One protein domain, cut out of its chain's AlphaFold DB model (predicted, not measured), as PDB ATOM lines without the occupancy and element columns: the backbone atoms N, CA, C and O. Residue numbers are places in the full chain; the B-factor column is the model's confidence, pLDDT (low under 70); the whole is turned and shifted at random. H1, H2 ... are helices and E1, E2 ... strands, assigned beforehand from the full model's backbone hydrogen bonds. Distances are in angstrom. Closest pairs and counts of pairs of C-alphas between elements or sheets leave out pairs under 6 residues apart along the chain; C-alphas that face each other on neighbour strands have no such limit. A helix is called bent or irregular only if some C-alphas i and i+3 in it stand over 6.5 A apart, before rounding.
ATOM      1  N   SER A  27     239.914 -68.848 284.085       93.81
ATOM      2  CA  SER A  27     238.872 -69.871 283.990       93.81
ATOM      3  C   SER A  27     239.399 -71.299 284.166       93.81
ATOM      4  O   SER A  27     238.685 -72.136 284.707       93.81
ATOM      5  N   VAL A  28     240.638 -71.592 283.760       95.25
ATOM      6  CA  VAL A  28     241.267 -72.909 283.957       95.25
ATOM      7  C   VAL A  28     241.572 -73.140 285.436       95.25
ATOM      8  O   VAL A  28     241.327 -74.231 285.946       95.25
ATOM      9  N   LEU A  29     242.066 -72.112 286.135       95.94
ATOM     10  CA  LEU A  29     242.311 -72.172 287.580       95.94
ATOM     11  C   LEU A  29     240.998 -72.385 288.339       95.94
ATOM     12  O   LEU A  29     240.903 -73.293 289.162       95.94
ATOM     13  N   ASP A  30     239.965 -71.612 288.003       96.38
ATOM     14  CA  ASP A  30     238.655 -71.700 288.650       96.38
ATOM     15  C   ASP A  30     237.994 -73.070 288.409       96.38
ATOM     16  O   ASP A  30     237.406 -73.655 289.321       96.38
ATOM     17  N   GLN A  31     238.130 -73.625 287.198       97.69
ATOM     18  CA  GLN A  31     237.662 -74.973 286.867       97.69
ATOM     19  C   GLN A  31     238.421 -76.054 287.642       97.69
ATOM     20  O   GLN A  31     237.788 -76.978 288.157       97.69
ATOM     21  N   ALA A  32     239.746 -75.936 287.768       98.19
ATOM     22  CA  ALA A  32     240.551 -76.858 288.563       98.19
ATOM     23  C   ALA A  32     240.135 -76.825 290.040       98.19
ATOM     24  O   ALA A  32     239.871 -77.874 290.626       98.19
ATOM     25  N   GLU A  33     239.993 -75.629 290.626       98.38
ATOM     26  CA  GLU A  33     239.508 -75.439 291.998       98.38
ATOM     27  C   GLU A  33     238.121 -76.068 292.197       98.38
ATOM     28  O   GLU A  33     237.885 -76.778 293.177       98.38
ATOM     29  N   ALA A  34     237.194 -75.828 291.264       98.25
ATOM     30  CA  ALA A  34     235.847 -76.384 291.314       98.25
ATOM     31  C   ALA A  34     235.853 -77.916 291.222       98.25
ATOM     32  O   ALA A  34     235.185 -78.580 292.017       98.25
ATOM     33  N   ALA A  35     236.640 -78.487 290.310       98.31
ATOM     34  CA  ALA A  35     236.743 -79.929 290.133       98.31
ATOM     35  C   ALA A  35     237.398 -80.612 291.347       98.31
ATOM     36  O   ALA A  35     236.907 -81.641 291.817       98.31
ATOM     37  N   THR A  36     238.459 -80.021 291.908       98.38
ATOM     38  CA  THR A  36     239.081 -80.504 293.149       98.38
ATOM     39  C   THR A  36     238.099 -80.437 294.317       98.38
ATOM     40  O   THR A  36     238.014 -81.387 295.094       98.38
ATOM     41  N   ARG A  37     237.304 -79.363 294.426       98.25
ATOM     42  CA  ARG A  37     236.280 -79.223 295.473       98.25
ATOM     43  C   ARG A  37     235.184 -80.270 295.341       98.25
ATOM     44  O   ARG A  37     234.829 -80.887 296.341       98.25
ATOM     45  N   ALA A  38     234.699 -80.521 294.127       97.69
ATOM     46  CA  ALA A  38     233.701 -81.554 293.870       97.69
ATOM     47  C   ALA A  38     234.213 -82.951 294.266       97.69
ATOM     48  O   ALA A  38     233.505 -83.704 294.935       97.69
ATOM     49  N   MET A  39     235.465 -83.283 293.925       96.88
ATOM     50  CA  MET A  39     236.093 -84.532 294.366       96.88
ATOM     51  C   MET A  39     236.234 -84.588 295.897       96.88
ATOM     52  O   MET A  39     235.880 -85.592 296.512       96.88
ATOM     53  N   GLY A  40     236.723 -83.514 296.521       95.75
ATOM     54  CA  GLY A  40     236.907 -83.429 297.971       95.75
ATOM     55  C   GLY A  40     235.608 -83.603 298.757       95.75
ATOM     56  O   GLY A  40     235.585 -84.318 299.755       95.75
ATOM     57  N   GLN A  41     234.504 -83.029 298.272       96.88
ATOM     58  CA  GLN A  41     233.175 -83.192 298.873       96.88
ATOM     59  C   GLN A  41     232.703 -84.648 298.848       96.88
ATOM     60  O   GLN A  41     232.179 -85.137 299.845       96.88
ATOM     61  N   GLN A  42     232.928 -85.361 297.743       95.25
ATOM     62  CA  GLN A  42     232.610 -86.788 297.643       95.25
ATOM     63  C   GLN A  42     233.429 -87.615 298.647       95.25
ATOM     64  O   GLN A  42     232.878 -88.469 299.338       95.25
ATOM     65  N   VAL A  43     234.726 -87.319 298.790       92.62
ATOM     66  CA  VAL A  43     235.596 -87.973 299.782       92.62
ATOM     67  C   VAL A  43     235.126 -87.688 301.213       92.62
ATOM     68  O   VAL A  43     235.018 -88.618 302.011       92.62
ATOM     69  N   LEU A  44     234.783 -86.435 301.528       92.56
ATOM     70  CA  LEU A  44     234.255 -86.037 302.837       92.56
ATOM     71  C   LEU A  44     232.945 -86.768 303.179       92.56
ATOM     72  O   LEU A  44     232.720 -87.130 304.330       92.56
ATOM     73  N   GLN A  45     232.108 -87.038 302.176       91.62
ATOM     74  CA  GLN A  45     230.865 -87.808 302.302       91.62
ATOM     75  C   GLN A  45     231.085 -89.332 302.373       91.62
ATOM     76  O   GLN A  45     230.122 -90.093 302.432       91.62
ATOM     77  N   GLY A  46     232.336 -89.800 302.362       87.25
ATOM     78  CA  GLY A  46     232.674 -91.222 302.435       87.25
ATOM     79  C   GLY A  46     232.730 -91.939 301.083       87.25
ATOM     80  O   GLY A  46     232.994 -93.141 301.042       87.25
ATOM     81  N   ASN A  47     232.543 -91.237 299.962       89.69
ATOM     82  CA  ASN A  47     232.704 -91.801 298.623       89.69
ATOM     83  C   ASN A  47     234.166 -91.709 298.156       89.69
ATOM     84  O   ASN A  47     234.527 -90.916 297.289       89.69
ATOM     85  N   PHE A  48     235.027 -92.562 298.709       87.12
ATOM     86  CA  PHE A  48     236.455 -92.594 298.365       87.12
ATOM     87  C   PHE A  48     236.740 -93.188 296.976       87.12
ATOM     88  O   PHE A  48     237.829 -92.993 296.432       87.12
ATOM     89  N   ARG A  49     235.765 -93.872 296.356       88.81
ATOM     90  CA  ARG A  49     235.909 -94.448 295.007       88.81
ATOM     91  C   ARG A  49     236.195 -93.370 293.960       88.81
ATOM     92  O   ARG A  49     236.975 -93.615 293.038       88.81
ATOM     93  N   VAL A  50     235.654 -92.164 294.151       92.44
ATOM     94  CA  VAL A  50     235.876 -91.011 293.266       92.44
ATOM     95  C   VAL A  50     237.366 -90.708 293.060       92.44
ATOM     96  O   VAL A  50     237.773 -90.359 291.955       92.44
ATOM     97  N   ALA A  51     238.203 -90.905 294.087       89.31
ATOM     98  CA  ALA A  51     239.635 -90.632 294.014       89.31
ATOM     99  C   ALA A  51     240.348 -91.603 293.059       89.31
ATOM    100  O   ALA A  51     241.306 -91.226 292.392       89.31
ATOM    101  N   LEU A  52     239.861 -92.844 292.950       91.50
ATOM    102  CA  LEU A  52     240.375 -93.841 292.009       91.50
ATOM    103  C   LEU A  52     239.846 -93.639 290.584       91.50
ATOM    104  O   LEU A  52     240.565 -93.911 289.614       91.50
ATOM    105  N   GLU A  53     238.585 -93.229 290.457       94.38
ATOM    106  CA  GLU A  53     237.935 -92.937 289.174       94.38
ATOM    107  C   GLU A  53     238.574 -91.722 288.505       94.38
ATOM    108  O   GLU A  53     238.904 -91.770 287.324       94.38
ATOM    109  N   ARG A  54     238.824 -90.666 289.284       96.06
ATOM    110  CA  ARG A  54     239.429 -89.416 288.819       96.06
ATOM    111  C   ARG A  54     240.955 -89.410 288.910       96.06
ATOM    112  O   ARG A  54     241.574 -88.390 288.638       96.06
ATOM    113  N   MET A  55     241.597 -90.521 289.267       96.25
ATOM    114  CA  MET A  55     243.059 -90.590 289.327       96.25
ATOM    115  C   MET A  55     243.673 -90.404 287.934       96.25
ATOM    116  O   MET A  55     243.253 -91.063 286.982       96.25
ATOM    117  N   TYR A  56     244.718 -89.577 287.816       96.56
ATOM    118  CA  TYR A  56     245.417 -89.383 286.543       96.56
ATOM    119  C   TYR A  56     245.891 -90.729 285.961       96.56
ATOM    120  O   TYR A  56     246.636 -91.449 286.635       96.56
ATOM    121  N   PRO A  57     245.514 -91.106 284.722       94.31
ATOM    122  CA  PRO A  57     245.711 -92.472 284.226       94.31
ATOM    123  C   PRO A  57     247.166 -92.960 284.235       94.31
ATOM    124  O   PRO A  57     247.440 -94.109 284.598       94.31
ATOM    125  N   ARG A  58     248.129 -92.097 283.882       94.19
ATOM    126  CA  ARG A  58     249.559 -92.465 283.900       94.19
ATOM    127  C   ARG A  58     250.071 -92.650 285.328       94.19
ATOM    128  O   ARG A  58     250.870 -93.559 285.565       94.19
ATOM    129  N   TRP A  59     249.568 -91.854 286.273       95.06
ATOM    130  CA  TRP A  59     249.842 -92.027 287.698       95.06
ATOM    131  C   TRP A  59     249.227 -93.323 288.231       95.06
ATOM    132  O   TRP A  59     249.944 -94.140 288.803       95.06
ATOM    133  N   LYS A  60     247.949 -93.586 287.933       94.56
ATOM    134  CA  LYS A  60     247.245 -94.829 288.286       94.56
ATOM    135  C   LYS A  60     247.993 -96.067 287.801       94.56
ATOM    136  O   LYS A  60     248.209 -97.007 288.564       94.56
ATOM    137  N   LYS A  61     248.464 -96.053 286.548       94.75
ATOM    138  CA  LYS A  61     249.284 -97.134 285.980       94.75
ATOM    139  C   LYS A  61     250.613 -97.295 286.726       94.75
ATOM    140  O   LYS A  61     251.020 -98.427 286.973       94.75
ATOM    141  N   ARG A  62     251.288 -96.199 287.098       93.38
ATOM    142  CA  ARG A  62     252.537 -96.243 287.881       93.38
ATOM    143  C   ARG A  62     252.308 -96.789 289.289       93.38
ATOM    144  O   ARG A  62     253.059 -97.663 289.709       93.38
ATOM    145  N   ALA A  63     251.281 -96.314 289.990       92.00
ATOM    146  CA  ALA A  63     250.924 -96.782 291.325       92.00
ATOM    147  C   ALA A  63     250.595 -98.283 291.317       92.00
ATOM    148  O   ALA A  63     251.134 -99.037 292.119       92.00
ATOM    149  N   ALA A  64     249.801 -98.732 290.341       94.50
ATOM    150  CA  ALA A  64     249.452-100.139 290.168       94.50
ATOM    151  C   ALA A  64     250.670-101.036 289.895       94.50
ATOM    152  O   ALA A  64     250.750-102.127 290.443       94.50
ATOM    153  N   LYS A  65     251.645-100.585 289.093       94.69
ATOM    154  CA  LYS A  65     252.868-101.360 288.798       94.69
ATOM    155  C   LYS A  65     253.711-101.686 290.035       94.69
ATOM    156  O   LYS A  65     254.485-102.633 289.991       94.69
ATOM    157  N   LYS A  66     253.582-100.908 291.115       90.12
ATOM    158  CA  LYS A  66     254.285-101.154 292.384       90.12
ATOM    159  C   LYS A  66     253.636-102.273 293.213       90.12
ATOM    160  O   LYS A  66     254.161-102.627 294.262       90.12
ATOM    161  N   LEU A  67     252.490-102.804 292.779       92.38
ATOM    162  CA  LEU A  67     251.697-103.794 293.504       92.38
ATOM    163  C   LEU A  67     251.664-105.111 292.725       92.38
ATOM    164  O   LEU A  67     251.387-105.116 291.528       92.38
ATOM    165  N   GLN A  68     251.864-106.236 293.417       90.31
ATOM    166  CA  GLN A  68     251.836-107.571 292.804       90.31
ATOM    167  C   GLN A  68     250.500-107.870 292.093       90.31
ATOM    168  O   GLN A  68     250.493-108.498 291.041       90.31
ATOM    169  N   GLY A  69     249.376-107.364 292.618       91.19
ATOM    170  CA  GLY A  69     248.042-107.496 292.008       91.19
ATOM    171  C   GLY A  69     247.614-106.320 291.114       91.19
ATOM    172  O   GLY A  69     246.429-106.182 290.801       91.19
ATOM    173  N   GLY A  70     248.542-105.441 290.725       94.38
ATOM    174  CA  GLY A  70     248.293-104.387 289.744       94.38
ATOM    175  C   GLY A  70     247.150-103.434 290.115       94.38
ATOM    176  O   GLY A  70     247.060-102.927 291.234       94.38
ATOM    177  N   GLN A  71     246.271-103.154 289.146       92.50
ATOM    178  CA  GLN A  71     245.149-102.228 289.339       92.50
ATOM    179  C   GLN A  71     244.056-102.784 290.256       92.50
ATOM    180  O   GLN A  71     243.409-101.999 290.946       92.50
ATOM    181  N   VAL A  72     243.861-104.106 290.286       93.75
ATOM    182  CA  VAL A  72     242.869-104.750 291.162       93.75
ATOM    183  C   VAL A  72     243.273-104.558 292.618       93.75
ATOM    184  O   VAL A  72     242.473-104.103 293.432       93.75
ATOM    185  N   GLU A  73     244.543-104.811 292.931       94.12
ATOM    186  CA  GLU A  73     245.076-104.600 294.276       94.12
ATOM    187  C   GLU A  73     245.084-103.116 294.666       94.12
ATOM    188  O   GLU A  73     244.741-102.781 295.799       94.12
ATOM    189  N   LEU A  74     245.398-102.209 293.730       91.62
ATOM    190  CA  LEU A  74     245.281-100.766 293.967       91.62
ATOM    191  C   LEU A  74     243.843-100.376 294.339       91.62
ATOM    192  O   LEU A  74     243.631 -99.662 295.317       91.62
ATOM    193  N   ALA A  75     242.862-100.857 293.570       91.38
ATOM    194  CA  ALA A  75     241.454-100.576 293.813       91.38
ATOM    195  C   ALA A  75     240.989-101.120 295.166       91.38
ATOM    196  O   ALA A  75     240.340-100.402 295.927       91.38
ATOM    197  N   ARG A  76     241.383-102.357 295.494       92.38
ATOM    198  CA  ARG A  76     241.082-102.995 296.776       92.38
ATOM    199  C   ARG A  76     241.639-102.188 297.946       92.38
ATOM    200  O   ARG A  76     240.893-101.877 298.864       92.38
ATOM    201  N   ARG A  77     242.921-101.805 297.908       89.44
ATOM    202  CA  ARG A  77     243.549-101.013 298.982       89.44
ATOM    203  C   ARG A  77     242.827 -99.690 299.213       89.44
ATOM    204  O   ARG A  77     242.542 -99.352 300.354       89.44
ATOM    205  N   LEU A  78     242.485 -98.971 298.145       86.31
ATOM    206  CA  LEU A  78     241.766 -97.699 298.260       86.31
ATOM    207  C   LEU A  78     240.353 -97.872 298.831       86.31
ATOM    208  O   LEU A  78     239.904 -97.022 299.594       86.31
ATOM    209  N   ALA A  79     239.669 -98.969 298.500       88.00
ATOM    210  CA  ALA A  79     238.350 -99.280 299.048       88.00
ATOM    211  C   ALA A  79     238.382 -99.649 300.546       88.00
ATOM    212  O   ALA A  79     237.370 -99.499 301.227       88.00
ATOM    213  N   GLU A  80     239.526-100.105 301.066       90.44
ATOM    214  CA  GLU A  80     239.690-100.461 302.481       90.44
ATOM    215  C   GLU A  80     240.068 -99.268 303.373       90.44
ATOM    216  O   GLU A  80     239.746 -99.291 304.561       90.44
ATOM    217  N   ILE A  81     240.648 -98.193 302.818       88.31
ATOM    218  CA  ILE A  81     241.037 -96.982 303.573       88.31
ATOM    219  C   ILE A  81     239.934 -96.489 304.526       88.31
ATOM    220  O   ILE A  81     240.235 -96.263 305.699       88.31
ATOM    221  N   PRO A  82     238.659 -96.345 304.113       87.81
ATOM    222  CA  PRO A  82     237.631 -95.797 304.999       87.81
ATOM    223  C   PRO A  82     237.342 -96.717 306.187       87.81
ATOM    224  O   PRO A  82     237.096 -96.249 307.298       87.81
ATOM    225  N   LYS A  83     237.414 -98.036 305.969       90.75
ATOM    226  CA  LYS A  83     237.231 -99.041 307.021       90.75
ATOM    227  C   LYS A  83     238.407 -99.026 307.992       90.75
ATOM    228  O   LYS A  83     238.198 -99.092 309.201       90.75
ATOM    229  N   GLU A  84     239.630 -98.910 307.480       91.81
ATOM    230  CA  GLU A  84     240.837 -98.793 308.300       91.81
ATOM    231  C   GLU A  84     240.821 -97.513 309.140       91.81
ATOM    232  O   GLU A  84     241.063 -97.576 310.345       91.81
ATOM    233  N   MET A  85     240.447 -96.378 308.540       91.50
ATOM    234  CA  MET A  85     240.258 -95.114 309.251       91.50
ATOM    235  C   MET A  85     239.239 -95.269 310.384       91.50
ATOM    236  O   MET A  85     239.555 -94.968 311.534       91.50
ATOM    237  N   ALA A  86     238.053 -95.812 310.093       91.12
ATOM    238  CA  ALA A  86     237.016 -96.025 311.098       91.12
ATOM    239  C   ALA A  86     237.491 -96.942 312.239       91.12
ATOM    240  O   ALA A  86     237.290 -96.625 313.412       91.12
ATOM    241  N   ARG A  87     238.190 -98.039 311.916       93.25
ATOM    242  CA  ARG A  87     238.761 -98.970 312.905       93.25
ATOM    243  C   ARG A  87     239.788 -98.299 313.819       93.25
ATOM    244  O   ARG A  87     239.894 -98.664 314.986       93.25
ATOM    245  N   GLN A  88     240.529 -97.327 313.297       92.00
ATOM    246  CA  GLN A  88     241.512 -96.541 314.046       92.00
ATOM    247  C   GLN A  88     240.894 -95.324 314.757       92.00
ATOM    248  O   GLN A  88     241.615 -94.536 315.363       92.00
ATOM    249  N   GLY A  89     239.568 -95.144 314.699       93.12
ATOM    250  CA  GLY A  89     238.902 -93.975 315.272       93.12
ATOM    251  C   GLY A  89     239.260 -92.671 314.553       93.12
ATOM    252  O   GLY A  89     239.246 -91.605 315.169       93.12
ATOM    253  N   ILE A  90     239.611 -92.751 313.268       94.31
ATOM    254  CA  ILE A  90     239.927 -91.614 312.408       94.31
ATOM    255  C   ILE A  90     238.680 -91.248 311.605       94.31
ATOM    256  O   ILE A  90     238.084 -92.086 310.933       94.31
ATOM    257  N   SER A  91     238.302 -89.975 311.637       93.50
ATOM    258  CA  SER A  91     237.212 -89.427 310.823       93.50
ATOM    259  C   SER A  91     237.625 -88.089 310.227       93.50
ATOM    260  O   SER A  91     238.216 -87.259 310.915       93.50
ATOM    261  N   MET A  92     237.339 -87.882 308.943       94.38
ATOM    262  CA  MET A  92     237.530 -86.583 308.300       94.38
ATOM    263  C   MET A  92     236.391 -85.655 308.729       94.38
ATOM    264  O   MET A  92     235.224 -86.016 308.614       94.38
ATOM    265  N   LEU A  93     236.731 -84.485 309.261       94.56
ATOM    266  CA  LEU A  93     235.776 -83.472 309.707       94.56
ATOM    267  C   LEU A  93     235.544 -82.400 308.647       94.56
ATOM    268  O   LEU A  93     234.432 -81.899 308.512       94.56
ATOM    269  N   ASN A  94     236.605 -82.024 307.935       95.62
ATOM    270  CA  ASN A  94     236.571 -80.949 306.957       95.62
ATOM    271  C   ASN A  94     237.546 -81.235 305.813       95.62
ATOM    272  O   ASN A  94     238.592 -81.854 306.023       95.62
ATOM    273  N   TYR A  95     237.206 -80.746 304.624       96.06
ATOM    274  CA  TYR A  95     238.072 -80.739 303.454       96.06
ATOM    275  C   TYR A  95     237.882 -79.425 302.695       96.06
ATOM    276  O   TYR A  95     236.844 -79.179 302.081       96.06
ATOM    277  N   GLU A  96     238.899 -78.579 302.740       97.00
ATOM    278  CA  GLU A  96     238.910 -77.253 302.146       97.00
ATOM    279  C   GLU A  96     239.826 -77.230 300.921       97.00
ATOM    280  O   GLU A  96     240.941 -77.755 300.941       97.00
ATOM    281  N   VAL A  97     239.352 -76.577 299.861       97.88
ATOM    282  CA  VAL A  97     240.119 -76.302 298.643       97.88
ATOM    283  C   VAL A  97     240.422 -74.816 298.587       97.88
ATOM    284  O   VAL A  97     239.494 -74.001 298.541       97.88
ATOM    285  N   ARG A  98     241.713 -74.483 298.583       97.12
ATOM    286  CA  ARG A  98     242.218 -73.109 298.534       97.12
ATOM    287  C   ARG A  98     242.483 -72.678 297.091       97.12
ATOM    288  O   ARG A  98     242.331 -73.463 296.154       97.12
ATOM    289  N   LYS A  99     242.878 -71.416 296.924       95.81
ATOM    290  CA  LYS A  99     243.232 -70.848 295.621       95.81
ATOM    291  C   LYS A  99     244.417 -71.563 294.989       95.81
ATOM    292  O   LYS A  99     245.402 -71.838 295.674       95.81
ATOM    293  N   ALA A 100     244.306 -71.853 293.694       96.19
ATOM    294  CA  ALA A 100     245.382 -72.469 292.930       96.19
ATOM    295  C   ALA A 100     246.643 -71.589 292.964       96.19
ATOM    296  O   ALA A 100     246.558 -70.369 292.825       96.19
ATOM    297  N   THR A 101     247.814 -72.201 293.156       92.62
ATOM    298  CA  THR A 101     249.085 -71.465 293.301       92.62
ATOM    299  C   THR A 101     249.765 -71.217 291.967       92.62
ATOM    300  O   THR A 101     250.404 -70.185 291.773       92.62
ATOM    301  N   SER A 102     249.643 -72.164 291.041       92.44
ATOM    302  CA  SER A 102     250.280 -72.099 289.733       92.44
ATOM    303  C   SER A 102     249.622 -73.060 288.749       92.44
ATOM    304  O   SER A 102     248.964 -74.038 289.123       92.44
ATOM    305  N   ALA A 103     249.819 -72.777 287.463       94.25
ATOM    306  CA  ALA A 103     249.383 -73.633 286.378       94.25
ATOM    307  C   ALA A 103     250.376 -73.607 285.221       94.25
ATOM    308  O   ALA A 103     251.065 -72.612 285.000       94.25
ATOM    309  N   HIS A 104     250.414 -74.711 284.484       92.94
ATOM    310  CA  HIS A 104     251.364 -74.961 283.415       92.94
ATOM    311  C   HIS A 104     250.655 -75.577 282.216       92.94
ATOM    312  O   HIS A 104     249.800 -76.456 282.351       92.94
ATOM    313  N   GLU A 105     251.055 -75.138 281.030       91.81
ATOM    314  CA  GLU A 105     250.779 -75.850 279.791       91.81
ATOM    315  C   GLU A 105     251.739 -77.034 279.679       91.81
ATOM    316  O   GLU A 105     252.960 -76.876 279.723       91.81
ATOM    317  N   VAL A 106     251.196 -78.246 279.562       89.62
ATOM    318  CA  VAL A 106     251.997 -79.473 279.543       89.62
ATOM    319  C   VAL A 106     251.613 -80.389 278.385       89.62
ATOM    320  O   VAL A 106     250.632 -80.161 277.676       89.62
ATOM    321  N   VAL A 107     252.435 -81.424 278.183       79.75
ATOM    322  CA  VAL A 107     252.364 -82.356 277.045       79.75
ATOM    323  C   VAL A 107     252.599 -81.618 275.728       79.75
ATOM    324  O   VAL A 107     251.666 -81.306 274.993       79.75
ATOM    325  N   LEU A 108     253.878 -81.333 275.460       75.75
ATOM    326  CA  LEU A 108     254.332 -80.714 274.221       75.75
ATOM    327  C   LEU A 108     254.360 -81.749 273.089       75.75
ATOM    328  O   LEU A 108     255.217 -82.635 273.071       75.75
ATOM    329  N   LEU A 109     253.452 -81.605 272.132       76.12
ATOM    330  CA  LEU A 109     253.534 -82.255 270.833       76.12
ATOM    331  C   LEU A 109     254.265 -81.320 269.867       76.12
ATOM    332  O   LEU A 109     253.850 -80.178 269.673       76.12
ATOM    333  N   ARG A 110     255.356 -81.810 269.277       80.75
ATOM    334  CA  ARG A 110     256.063 -81.130 268.188       80.75
ATOM    335  C   ARG A 110     255.548 -81.686 266.868       80.75
ATOM    336  O   ARG A 110     255.463 -82.905 266.721       80.75
ATOM    337  N   GLY A 111     255.208 -80.810 265.941       78.62
ATOM    338  CA  GLY A 111     254.788 -81.169 264.594       78.62
ATOM    339  C   GLY A 111     255.155 -80.077 263.605       78.62
ATOM    340  O   GLY A 111     255.857 -79.131 263.955       78.62
ATOM    341  N   GLU A 112     254.648 -80.205 262.390       87.38
ATOM    342  CA  GLU A 112     254.752 -79.191 261.345       87.38
ATOM    343  C   GLU A 112     253.344 -78.841 260.861       87.38
ATOM    344  O   GLU A 112     252.440 -79.684 260.890       87.38
ATOM    345  N   ASP A 113     253.130 -77.590 260.467       84.06
ATOM    346  CA  ASP A 113     251.908 -77.207 259.769       84.06
ATOM    347  C   ASP A 113     251.915 -77.674 258.309       84.06
ATOM    348  O   ASP A 113     252.834 -78.342 257.836       84.06
ATOM    349  N   LYS A 114     250.854 -77.323 257.579       85.81
ATOM    350  CA  LYS A 114     250.717 -77.675 256.159       85.81
ATOM    351  C   LYS A 114     251.795 -77.029 255.282       85.81
ATOM    352  O   LYS A 114     251.991 -77.470 254.155       85.81
ATOM    353  N   GLU A 115     252.480 -76.012 255.793       89.12
ATOM    354  CA  GLU A 115     253.555 -75.280 255.137       89.12
ATOM    355  C   GLU A 115     254.951 -75.727 255.621       89.12
ATOM    356  O   GLU A 115     255.949 -75.104 255.258       89.12
ATOM    357  N   GLY A 116     255.043 -76.798 256.423       85.44
ATOM    358  CA  GLY A 116     256.307 -77.329 256.945       85.44
ATOM    359  C   GLY A 116     256.908 -76.511 258.094       85.44
ATOM    360  O   GLY A 116     258.067 -76.708 258.455       85.44
ATOM    361  N   ARG A 117     256.165 -75.560 258.677       86.56
ATOM    362  CA  ARG A 117     256.654 -74.746 259.799       86.56
ATOM    363  C   ARG A 117     256.451 -75.490 261.115       86.56
ATOM    364  O   ARG A 117     255.370 -76.036 261.337       86.56
ATOM    365  N   PRO A 118     257.431 -75.467 262.031       82.06
ATOM    366  CA  PRO A 118     257.318 -76.170 263.298       82.06
ATOM    367  C   PRO A 118     256.179 -75.600 264.155       82.06
ATOM    368  O   PRO A 118     256.142 -74.406 264.455       82.06
ATOM    369  N   ILE A 119     255.284 -76.477 264.608       79.19
ATOM    370  CA  ILE A 119     254.241 -76.188 265.592       79.19
ATOM    371  C   ILE A 119     254.554 -76.921 266.898       79.19
ATOM    372  O   ILE A 119     254.817 -78.124 266.928       79.19
ATOM    373  N   ASN A 120     254.426 -76.183 267.998       78.31
ATOM    374  CA  ASN A 120     254.429 -76.694 269.362       78.31
ATOM    375  C   ASN A 120     253.000 -76.643 269.924       78.31
ATOM    376  O   ASN A 120     252.446 -75.558 270.097       78.31
ATOM    377  N   MET A 121     252.397 -77.796 270.220       78.06
ATOM    378  CA  MET A 121     251.057 -77.883 270.812       78.06
ATOM    379  C   MET A 121     251.135 -78.421 272.235       78.06
ATOM    380  O   MET A 121     251.535 -79.563 272.446       78.06
ATOM    381  N   TYR A 122     250.692 -77.630 273.206       80.38
ATOM    382  CA  TYR A 122     250.472 -78.109 274.569       80.38
ATOM    383  C   TYR A 122     249.058 -78.661 274.699       80.38
ATOM    384  O   TYR A 122     248.091 -77.925 274.483       80.38
ATOM    385  N   LEU A 123     248.933 -79.941 275.041       86.38
ATOM    386  CA  LEU A 123     247.661 -80.668 274.987       86.38
ATOM    387  C   LEU A 123     246.906 -80.707 276.318       86.38
ATOM    388  O   LEU A 123     245.708 -80.994 276.330       86.38
ATOM    389  N   GLU A 124     247.582 -80.426 277.430       93.75
ATOM    390  CA  GLU A 124     247.002 -80.537 278.767       93.75
ATOM    391  C   GLU A 124     247.279 -79.281 279.605       93.75
ATOM    392  O   GLU A 124     248.317 -78.627 279.472       93.75
ATOM    393  N   TRP A 125     246.329 -78.950 280.476       95.56
ATOM    394  CA  TRP A 125     246.520 -78.048 281.603       95.56
ATOM    395  C   TRP A 125     246.948 -78.858 282.823       95.56
ATOM    396  O   TRP A 125     246.360 -79.902 283.106       95.56
ATOM    397  N   LEU A 126     247.927 -78.349 283.565       96.44
ATOM    398  CA  LEU A 126     248.312 -78.855 284.877       96.44
ATOM    399  C   LEU A 126     248.216 -77.719 285.887       96.44
ATOM    400  O   LEU A 126     248.864 -76.693 285.710       96.44
ATOM    401  N   VAL A 127     247.428 -77.899 286.942       97.31
ATOM    402  CA  VAL A 127     247.169 -76.881 287.965       97.31
ATOM    403  C   VAL A 127     247.485 -77.445 289.345       97.31
ATOM    404  O   VAL A 127     247.074 -78.557 289.677       97.31
ATOM    405  N   PHE A 128     248.196 -76.672 290.162       97.12
ATOM    406  CA  PHE A 128     248.458 -77.011 291.555       97.12
ATOM    407  C   PHE A 128     247.406 -76.366 292.460       97.12
ATOM    408  O   PHE A 128     247.313 -75.142 292.552       97.12
ATOM    409  N   VAL A 129     246.603 -77.201 293.122       98.12
ATOM    410  CA  VAL A 129     245.452 -76.773 293.925       98.12
ATOM    411  C   VAL A 129     245.675 -77.159 295.393       98.12
ATOM    412  O   VAL A 129     245.554 -78.342 295.723       98.12
ATOM    413  N   PRO A 130     246.008 -76.211 296.289       97.94
ATOM    414  CA  PRO A 130     246.207 -76.496 297.705       97.94
ATOM    415  C   PRO A 130     244.923 -76.943 298.401       97.94
ATOM    416  O   PRO A 130     243.819 -76.476 298.107       97.94
ATOM    417  N   THR A 131     245.085 -77.827 299.376       97.69
ATOM    418  CA  THR A 131     243.997 -78.438 300.134       97.69
ATOM    419  C   THR A 131     244.346 -78.512 301.612       97.69
ATOM    420  O   THR A 131     245.492 -78.787 301.969       97.69
ATOM    421  N   ARG A 132     243.341 -78.341 302.467       96.75
ATOM    422  CA  ARG A 132     243.449 -78.502 303.918       96.75
ATOM    423  C   ARG A 132     242.398 -79.502 304.376       96.75
ATOM    424  O   ARG A 132     241.215 -79.312 304.117       96.75
ATOM    425  N   ALA A 133     242.821 -80.559 305.051       95.56
ATOM    426  CA  ALA A 133     241.925 -81.555 305.618       95.56
ATOM    427  C   ALA A 133     242.039 -81.553 307.143       95.56
ATOM    428  O   ALA A 133     243.140 -81.560 307.687       95.56
ATOM    429  N   GLU A 134     240.902 -81.566 307.829       96.88
ATOM    430  CA  GLU A 134     240.857 -81.742 309.278       96.88
ATOM    431  C   GLU A 134     240.368 -83.145 309.604       96.88
ATOM    432  O   GLU A 134     239.345 -83.596 309.085       96.88
ATOM    433  N   TYR A 135     241.061 -83.811 310.515       95.31
ATOM    434  CA  TYR A 135     240.705 -85.131 311.005       95.31
ATOM    435  C   TYR A 135     240.479 -85.093 312.507       95.31
ATOM    436  O   TYR A 135     241.201 -84.431 313.249       95.31
ATOM    437  N   ARG A 136     239.508 -85.868 312.973       95.62
ATOM    438  CA  ARG A 136     239.435 -86.313 314.358       95.62
ATOM    439  C   ARG A 136     240.096 -87.677 314.451       95.62
ATOM    440  O   ARG A 136     239.740 -88.570 313.688       95.62
ATOM    441  N   VAL A 137     240.990 -87.837 315.417       95.44
ATOM    442  CA  VAL A 137     241.650 -89.104 315.737       95.44
ATOM    443  C   VAL A 137     241.405 -89.425 317.202       95.44
ATOM    444  O   VAL A 137     241.687 -88.601 318.070       95.44
ATOM    445  N   ILE A 138     240.870 -90.608 317.492       94.50
ATOM    446  CA  ILE A 138     240.777 -91.105 318.866       94.50
ATOM    447  C   ILE A 138     242.142 -91.649 319.276       94.50
ATOM    448  O   ILE A 138     242.651 -92.587 318.667       94.50
ATOM    449  N   ASP A 139     242.740 -91.072 320.316       89.69
ATOM    450  CA  ASP A 139     244.012 -91.564 320.825       89.69
ATOM    451  C   ASP A 139     243.855 -92.992 321.387       89.69
ATOM    452  O   ASP A 139     242.998 -93.221 322.246       89.69
ATOM    453  N   PRO A 140     244.659 -93.974 320.944       88.06
ATOM    454  CA  PRO A 140     244.494 -95.355 321.387       88.06
ATOM    455  C   PRO A 140     244.862 -95.562 322.863       88.06
ATOM    456  O   PRO A 140     244.363 -96.505 323.474       88.06
ATOM    457  N   LYS A 141     245.710 -94.700 323.442       90.88
ATOM    458  CA  LYS A 141     246.143 -94.780 324.843       90.88
ATOM    459  C   LYS A 141     245.185 -94.034 325.764       90.88
ATOM    460  O   LYS A 141     244.750 -94.593 326.763       90.88
ATOM    461  N   THR A 142     244.855 -92.782 325.443       92.81
ATOM    462  CA  THR A 142     244.041 -91.925 326.326       92.81
ATOM    463  C   THR A 142     242.546 -92.001 326.032       92.81
ATOM    464  O   THR A 142     241.748 -91.552 326.848       92.81
ATOM    465  N   ARG A 143     242.153 -92.554 324.872       91.56
ATOM    466  CA  ARG A 143     240.773 -92.574 324.345       91.56
ATOM    467  C   ARG A 143     240.160 -91.192 324.110       91.56
ATOM    468  O   ARG A 143     238.975 -91.099 323.793       91.56
ATOM    469  N   LEU A 144     240.948 -90.122 324.212       93.38
ATOM    470  CA  LEU A 144     240.483 -88.760 323.987       93.38
ATOM    471  C   LEU A 144     240.568 -88.385 322.498       93.38
ATOM    472  O   LEU A 144     241.506 -88.799 321.809       93.38
ATOM    473  N   PRO A 145     239.609 -87.596 321.982       93.75
ATOM    474  CA  PRO A 145     239.660 -87.110 320.612       93.75
ATOM    475  C   PRO A 145     240.719 -86.013 320.460       93.75
ATOM    476  O   PRO A 145     240.715 -85.025 321.193       93.75
ATOM    477  N   ARG A 146     241.567 -86.150 319.442       94.00
ATOM    478  CA  ARG A 146     242.498 -85.122 318.963       94.00
ATOM    479  C   ARG A 146     242.074 -84.633 317.588       94.00
ATOM    480  O   ARG A 146     241.499 -85.396 316.809       94.00
ATOM    481  N   LYS A 147     242.342 -83.362 317.292       95.56
ATOM    482  CA  LYS A 147     242.137 -82.790 315.960       95.56
ATOM    483  C   LYS A 147     243.482 -82.626 315.273       95.56
ATOM    484  O   LYS A 147     244.381 -82.020 315.839       95.56
ATOM    485  N   ILE A 148     243.601 -83.152 314.067       94.94
ATOM    486  CA  ILE A 148     244.813 -83.068 313.259       94.94
ATOM    487  C   ILE A 148     244.471 -82.316 311.983       94.94
ATOM    488  O   ILE A 148     243.513 -82.663 311.293       94.94
ATOM    489  N   GLU A 149     245.261 -81.302 311.679       95.50
ATOM    490  CA  GLU A 149     245.265 -80.638 310.393       95.50
ATOM    491  C   GLU A 149     246.276 -81.304 309.468       95.50
ATOM    492  O   GLU A 149     247.384 -81.660 309.867       95.50
ATOM    493  N   ILE A 150     245.892 -81.445 308.206       95.12
ATOM    494  CA  ILE A 150     246.753 -81.905 307.134       95.12
ATOM    495  C   ILE A 150     246.715 -80.881 306.000       95.12
ATOM    496  O   ILE A 150     245.668 -80.654 305.393       95.12
ATOM    497  N   LEU A 151     247.883 -80.319 305.682       96.19
ATOM    498  CA  LEU A 151     248.097 -79.485 304.503       96.19
ATOM    499  C   LEU A 151     248.647 -80.340 303.358       96.19
ATOM    500  O   LEU A 151     249.525 -81.195 303.538       96.19
ATOM    501  N   GLY A 152     248.112 -80.131 302.165       96.25
ATOM    502  CA  GLY A 152     248.549 -80.807 300.954       96.25
ATOM    503  C   GLY A 152     248.048 -80.092 299.713       96.25
ATOM    504  O   GLY A 152     247.593 -78.952 299.779       96.25
ATOM    505  N   PHE A 153     248.100 -80.772 298.576       97.31
ATOM    506  CA  PHE A 153     247.547 -80.256 297.335       97.31
ATOM    507  C   PHE A 153     247.187 -81.381 296.374       97.31
ATOM    508  O   PHE A 153     247.720 -82.489 296.456       97.31
ATOM    509  N   GLN A 154     246.298 -81.076 295.437       98.00
ATOM    510  CA  GLN A 154     246.042 -81.902 294.266       98.00
ATOM    511  C   GLN A 154     246.744 -81.292 293.056       98.00
ATOM    512  O   GLN A 154     246.719 -80.078 292.855       98.00
ATOM    513  N   VAL A 155     247.345 -82.140 292.228       97.94
ATOM    514  CA  VAL A 155     247.738 -81.774 290.867       97.94
ATOM    515  C   VAL A 155     246.564 -82.112 289.961       97.94
ATOM    516  O   VAL A 155     246.314 -83.285 289.681       97.94
ATOM    517  N   ALA A 156     245.817 -81.090 289.558       98.19
ATOM    518  CA  ALA A 156     244.664 -81.210 288.682       98.19
ATOM    519  C   ALA A 156     245.121 -81.145 287.218       98.19
ATOM    520  O   ALA A 156     245.778 -80.190 286.806       98.19
ATOM    521  N   VAL A 157     244.791 -82.171 286.440       97.81
ATOM    522  CA  VAL A 157     245.198 -82.331 285.042       97.81
ATOM    523  C   VAL A 157     243.962 -82.417 284.160       97.81
ATOM    524  O   VAL A 157     243.068 -83.232 284.410       97.81
ATOM    525  N   ASN A 158     243.923 -81.604 283.110       97.06
ATOM    526  CA  ASN A 158     242.824 -81.561 282.153       97.06
ATOM    527  C   ASN A 158     243.358 -81.589 280.724       97.06
ATOM    528  O   ASN A 158     244.283 -80.854 280.385       97.06
ATOM    529  N   LYS A 159     242.753 -82.416 279.870       94.12
ATOM    530  CA  LYS A 159     243.013 -82.365 278.433       94.12
ATOM    531  C   LYS A 159     242.273 -81.164 277.858       94.12
ATOM    532  O   LYS A 159     241.065 -81.039 278.035       94.12
ATOM    533  N   LYS A 160     242.983 -80.294 277.141       92.06
ATOM    534  CA  LYS A 160     242.376 -79.088 276.574       92.06
ATOM    535  C   LYS A 160     241.187 -79.449 275.685       92.06
ATOM    536  O   LYS A 160     241.266 -80.366 274.868       92.06
ATOM    537  N   GLY A 161     240.093 -78.712 275.855       88.50
ATOM    538  CA  GLY A 161     238.846 -78.946 275.128       88.50
ATOM    539  C   GLY A 161     237.982 -80.081 275.686       88.50
ATOM    540  O   GLY A 161     236.978 -80.411 275.063       88.50
ATOM    541  N   THR A 162     238.328 -80.675 276.836       91.31
ATOM    542  CA  THR A 162     237.474 -81.659 277.521       91.31
ATOM    543  C   THR A 162     236.998 -81.140 278.880       91.31
ATOM    544  O   THR A 162     237.685 -80.330 279.506       91.31
ATOM    545  N   PRO A 163     235.840 -81.608 279.380       90.81
ATOM    546  CA  PRO A 163     235.350 -81.227 280.706       90.81
ATOM    547  C   PRO A 163     236.019 -82.017 281.846       90.81
ATOM    548  O   PRO A 163     235.857 -81.675 283.016       90.81
ATOM    549  N   ASP A 164     236.742 -83.094 281.528       94.25
ATOM    550  CA  ASP A 164     237.218 -84.046 282.526       94.25
ATOM    551  C   ASP A 164     238.528 -83.622 283.184       94.25
ATOM    552  O   ASP A 164     239.571 -83.481 282.540       94.25
ATOM    553  N   TRP A 165     238.472 -83.508 284.508       97.88
ATOM    554  CA  TRP A 165     239.626 -83.297 285.372       97.88
ATOM    555  C   TRP A 165     240.048 -84.601 286.037       97.88
ATOM    556  O   TRP A 165     239.214 -85.386 286.499       97.88
ATOM    557  N   HIS A 166     241.359 -84.802 286.093       98.12
ATOM    558  CA  HIS A 166     241.991 -85.913 286.784       98.12
ATOM    559  C   HIS A 166     242.987 -85.397 287.813       98.12
ATOM    560  O   HIS A 166     243.524 -84.304 287.663       98.12
ATOM    561  N   PHE A 167     243.271 -86.193 288.838       98.00
ATOM    562  CA  PHE A 167     244.052 -85.743 289.982       98.00
ATOM    563  C   PHE A 167     245.223 -86.670 290.284       98.00
ATOM    564  O   PHE A 167     245.156 -87.895 290.123       98.00
ATOM    565  N   ILE A 168     246.304 -86.057 290.750       97.38
ATOM    566  CA  ILE A 168     247.399 -86.718 291.449       97.38
ATOM    567  C   ILE A 168     247.467 -86.092 292.839       97.38
ATOM    568  O   ILE A 168     247.544 -84.870 292.959       97.38
ATOM    569  N   ASP A 169     247.473 -86.921 293.878       94.88
ATOM    570  CA  ASP A 169     247.723 -86.448 295.235       94.88
ATOM    571  C   ASP A 169     249.185 -85.994 295.360       94.88
ATOM    572  O   ASP A 169     250.113 -86.806 295.277       94.88
ATOM    573  N   GLY A 170     249.377 -84.687 295.547       93.75
ATOM    574  CA  GLY A 170     250.683 -84.042 295.625       93.75
ATOM    575  C   GLY A 170     251.530 -84.517 296.802       93.75
ATOM    576  O   GLY A 170     252.754 -84.483 296.721       93.75
ATOM    577  N   ARG A 171     250.908 -85.053 297.863       92.19
ATOM    578  CA  ARG A 171     251.639 -85.640 299.001       92.19
ATOM    579  C   ARG A 171     252.325 -86.958 298.653       92.19
ATOM    580  O   ARG A 171     253.270 -87.353 299.326       92.19
ATOM    581  N   ASN A 172     251.843 -87.635 297.614       89.06
ATOM    582  CA  ASN A 172     252.272 -88.976 297.228       89.06
ATOM    583  C   ASN A 172     253.035 -89.003 295.893       89.06
ATOM    584  O   ASN A 172     253.389 -90.083 295.420       89.06
ATOM    585  N   CYS A 173     253.290 -87.843 295.284       89.69
ATOM    586  CA  CYS A 173     253.946 -87.716 293.987       89.69
ATOM    587  C   CYS A 173     255.176 -86.810 294.093       89.69
ATOM    588  O   CYS A 173     255.060 -85.634 294.430       89.69
ATOM    589  N   SER A 174     256.360 -87.350 293.796       91.62
ATOM    590  CA  SER A 174     257.586 -86.550 293.805       91.62
ATOM    591  C   SER A 174     257.650 -85.601 292.602       91.62
ATOM    592  O   SER A 174     257.044 -85.840 291.556       91.62
ATOM    593  N   ILE A 175     258.464 -84.545 292.699       91.69
ATOM    594  CA  ILE A 175     258.740 -83.654 291.558       91.69
ATOM    595  C   ILE A 175     259.339 -84.441 290.382       91.69
ATOM    596  O   ILE A 175     258.999 -84.189 289.227       91.69
ATOM    597  N   ALA A 176     260.192 -85.429 290.667       92.19
ATOM    598  CA  ALA A 176     260.758 -86.312 289.650       92.19
ATOM    599  C   ALA A 176     259.673 -87.156 288.959       92.19
ATOM    600  O   ALA A 176     259.680 -87.289 287.732       92.19
ATOM    601  N   ASP A 177     258.699 -87.676 289.716       92.75
ATOM    602  CA  ASP A 177     257.535 -88.351 289.144       92.75
ATOM    603  C   ASP A 177     256.754 -87.399 288.229       92.75
ATOM    604  O   ASP A 177     256.515 -87.748 287.071       92.75
ATOM    605  N   LEU A 178     256.430 -86.187 288.694       93.00
ATOM    606  CA  LEU A 178     255.720 -85.178 287.899       93.00
ATOM    607  C   LEU A 178     256.452 -84.844 286.598       93.00
ATOM    608  O   LEU A 178     255.846 -84.929 285.533       93.00
ATOM    609  N   ARG A 179     257.755 -84.551 286.648       93.56
ATOM    610  CA  ARG A 179     258.561 -84.245 285.452       93.56
ATOM    611  C   ARG A 179     258.682 -85.427 284.499       93.56
ATOM    612  O   ARG A 179     258.696 -85.241 283.288       93.56
ATOM    613  N   SER A 180     258.679 -86.658 285.010       92.44
ATOM    614  CA  SER A 180     258.644 -87.843 284.144       92.44
ATOM    615  C   SER A 180     257.311 -88.003 283.393       92.44
ATOM    616  O   SER A 180     257.259 -88.640 282.339       92.44
ATOM    617  N   PHE A 181     256.217 -87.434 283.915       91.62
ATOM    618  CA  PHE A 181     254.954 -87.340 283.184       91.62
ATOM    619  C   PHE A 181     254.907 -86.112 282.276       91.62
ATOM    620  O   PHE A 181     254.437 -86.217 281.142       91.62
ATOM    621  N   PHE A 182     255.434 -84.987 282.747       92.88
ATOM    622  CA  PHE A 182     255.353 -83.681 282.106       92.88
ATOM    623  C   PHE A 182     256.757 -83.069 281.970       92.88
ATOM    624  O   PHE A 182     257.132 -82.205 282.762       92.88
ATOM    625  N   PRO A 183     257.550 -83.496 280.967       90.25
ATOM    626  CA  PRO A 183     258.936 -83.042 280.812       90.25
ATOM    627  C   PRO A 183     259.083 -81.546 280.515       90.25
ATOM    628  O   PRO A 183     260.173 -81.009 280.643       90.25
ATOM    629  N   SER A 184     258.003 -80.875 280.107       88.38
ATOM    630  CA  SER A 184     257.981 -79.433 279.852       88.38
ATOM    631  C   SER A 184     257.841 -78.582 281.117       88.38
ATOM    632  O   SER A 184     257.819 -77.360 281.012       88.38
ATOM    633  N   LEU A 185     257.688 -79.194 282.296       91.00
ATOM    634  CA  LEU A 185     257.621 -78.458 283.556       91.00
ATOM    635  C   LEU A 185     258.968 -77.779 283.874       91.00
ATOM    636  O   LEU A 185     260.009 -78.407 283.674       91.00
ATOM    637  N   PRO A 186     258.962 -76.557 284.444       89.50
ATOM    638  CA  PRO A 186     260.179 -75.863 284.859       89.50
ATOM    639  C   PRO A 186     261.107 -76.717 285.731       89.50
ATOM    640  O   PRO A 186     260.652 -77.427 286.635       89.50
ATOM    641  N   GLU A 187     262.419 -76.620 285.491       88.06
ATOM    642  CA  GLU A 187     263.456 -77.263 286.313       88.06
ATOM    643  C   GLU A 187     263.649 -76.563 287.664       88.06
ATOM    644  O   GLU A 187     263.855 -77.224 288.689       88.06
ATOM    645  N   ASP A 188     263.503 -75.238 287.691       88.25
ATOM    646  CA  ASP A 188     263.489 -74.472 288.932       88.25
ATOM    647  C   ASP A 188     262.188 -74.749 289.697       88.25
ATOM    648  O   ASP A 188     261.079 -74.516 289.211       88.25
ATOM    649  N   GLN A 189     262.327 -75.255 290.922       84.38
ATOM    650  CA  GLN A 189     261.196 -75.554 291.797       84.38
ATOM    651  C   GLN A 189     260.415 -74.298 292.191       84.38
ATOM    652  O   GLN A 189     259.202 -74.375 292.374       84.38
ATOM    653  N   LYS A 190     261.073 -73.137 292.275       85.62
ATOM    654  CA  LYS A 190     260.397 -71.867 292.567       85.62
ATOM    655  C   LYS A 190     259.419 -71.501 291.455       85.62
ATOM    656  O   LYS A 190     258.322 -71.034 291.740       85.62
ATOM    657  N   LEU A 191     259.778 -71.793 290.203       86.44
ATOM    658  CA  LEU A 191     258.918 -71.562 289.041       86.44
ATOM    659  C   LEU A 191     257.761 -72.562 288.943       86.44
ATOM    660  O   LEU A 191     256.756 -72.267 288.300       86.44
ATOM    661  N   LEU A 192     257.861 -73.731 289.590       87.25
ATOM    662  CA  LEU A 192     256.732 -74.661 289.668       87.25
ATOM    663  C   LEU A 192     255.589 -74.099 290.511       87.25
ATOM    664  O   LEU A 192     254.437 -74.395 290.202       87.25
ATOM    665  N   GLY A 193     255.885 -73.306 291.547       88.62
ATOM    666  CA  GLY A 193     254.878 -72.763 292.464       88.62
ATOM    667  C   GLY A 193     254.161 -73.849 293.274       88.62
ATOM    668  O   GLY A 193     252.940 -73.803 293.420       88.62
ATOM    669  N   LEU A 194     254.903 -74.860 293.744       90.25
ATOM    670  CA  LEU A 194     254.336 -75.964 294.520       90.25
ATOM    671  C   LEU A 194     253.728 -75.459 295.837       90.25
ATOM    672  O   LEU A 194     254.390 -74.706 296.553       90.25
ATOM    673  N   PRO A 195     252.508 -75.894 296.190       92.38
ATOM    674  CA  PRO A 195     251.936 -75.622 297.498       92.38
ATOM    675  C   PRO A 195     252.723 -76.293 298.622       92.38
ATOM    676  O   PRO A 195     253.342 -77.344 298.435       92.38
ATOM    677  N   GLU A 196     252.625 -75.724 299.817       88.50
ATOM    678  CA  GLU A 196     253.182 -76.325 301.023       88.50
ATOM    679  C   GLU A 196     252.477 -77.644 301.374       88.50
ATOM    680  O   GLU A 196     251.259 -77.798 301.236       88.50
ATOM    681  N   ILE A 197     253.261 -78.604 301.862       90.88
ATOM    682  CA  ILE A 197     252.771 -79.839 302.472       90.88
ATOM    683  C   ILE A 197     253.134 -79.791 303.949       90.88
ATOM    684  O   ILE A 197     254.261 -79.457 304.307       90.88
ATOM    685  N   GLY A 198     252.198 -80.185 304.805       90.88
ATOM    686  CA  GLY A 198     252.421 -80.184 306.242       90.88
ATOM    687  C   GLY A 198     251.268 -80.801 307.012       90.88
ATOM    688  O   GLY A 198     250.462 -81.574 306.476       90.88
ATOM    689  N   GLY A 199     251.208 -80.458 308.288       86.06
ATOM    690  CA  GLY A 199     250.148 -80.859 309.190       86.06
ATOM    691  C   GLY A 199     250.594 -80.774 310.639       86.06
ATOM    692  O   GLY A 199     251.765 -80.992 310.952       86.06
ATOM    693  N   GLU A 200     249.648 -80.469 311.512       89.94
ATOM    694  CA  GLU A 200     249.883 -80.306 312.940       89.94
ATOM    695  C   GLU A 200     248.637 -80.661 313.752       89.94
ATOM    696  O   GLU A 200     247.525 -80.762 313.230       89.94
ATOM    697  N   GLU A 201     248.815 -80.901 315.050       87.44
ATOM    698  CA  GLU A 201     247.686 -81.070 315.961       87.44
ATOM    699  C   GLU A 201     247.069 -79.700 316.264       87.44
ATOM    700  O   GLU A 201     247.744 -78.817 316.792       87.44
ATOM    701  N   ILE A 202     245.773 -79.535 315.981       85.38
ATOM    702  CA  ILE A 202     245.037 -78.311 316.304       85.38
ATOM    703  C   ILE A 202     244.803 -78.302 317.815       85.38
ATOM    704  O   ILE A 202     243.841 -78.888 318.326       85.38
TER     705      ILE A 202
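What this domain is: This is residues 27 to 202 of the 206 residues of an uncharacterized protein of Deltaproteobacteria bacterium (UniProt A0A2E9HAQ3). A long, twisted antiparallel sheet, built on the long paired strands E3 and E4, runs the length of the domain, with H1 packed on its middle. H2, H3 and H4 make an arch that leads from H1 back to the sheet at E1, and the tips of the hairpins E2 and E3, and E3 and E4, make the two ends of the rod. The printed part has 176 residues, with six named helices and six named strands in the order H1 H2 H3 H4 E1 E2 E3 E4 E5 H5 H6 E6; the class is mixed, helices and strands. The whole is only just compact, close to loose, with a radius of gyration of the C-alphas of 18.4 A and spans of 73 by 36 by 28 A.

How they stand to each other: H1, residues 27 to 44, touches H2, residues 49 to 53, with its residues 39 to 43 alone; the closest C-alphas, of Met 39 and Val 50, are 6.6 A apart. H4, residues 70 to 87, touches H2 with its residues 75 to 79 alone, closest at the C-alphas of Ala 79 and Arg 49, 6.8 A. H3, residues 57 to 65, touches H4, about perpendicular at 86 degrees, closest at the C-alphas of Ala 64 and Gly 70, 4.4 A; H4 does so with its residues 70 to 74 alone. E1, residues 90 to 97, and E2, residues 102 to 112, lie on one side of E3, residues 118 to 138, and E4, residues 145 to 159, on the other side. E5, residues 165 to 169, and E6, residues 198 to 201, lie on one side of E4, with E3 on the other side. E2, E3, E4 and E5 form a meander, each strand the antiparallel neighbour of the one before. Within hydrogen-bond range are N 96 and O 132 of E1 and E3, 2.8 A; N 104 and O 126 of E2 and E3, 2.8 A; N 133 and O 150 of E3 and E4, 2.9 A; N 157 and O 166 of E4 and E5, 2.8 A; and N 149 and O 200 of E4 and E6, 2.8 A. H1 is on this branched sheet; its closest C-alphas to E3 are those of Glu 33 and Val 129, 6.4 A. H2, H3, H4 and H6, residues 189 to 192, only graze it. H5, residues 175 to 181, is close to H3 but not clearly touching, at the C-alphas of Phe 181 and Arg 58, 7.5 A. Every O i to N i+4 pair is within hydrogen-bond range in H1, H2, H3 and H5, and 12 of 14 in H4; H6 is too short for one.

Where its parts are: H1 begins at C-alpha 27, (238.872, -69.871, 283.990), and is 25.3 A long. H4, 25.6 A, has a kink of 33 degrees near residue 80 and is only just irregular, with C-alphas 79 and 82 6.9 A apart. E1 bends by 53 degrees at residue 93. E2 is 29.6 A long, E3 59.9 A and E4 42.6 A. E6 ends at C-alpha 201, (247.686, -81.070, 315.961).

The domain as a whole: The C-alphas farthest apart, of Glu 115 and Thr 142, are 73.7 A apart. The printed part has no cut and no long link. Mean pLDDT of the printed part is 92.1, and no printed residue is under 70.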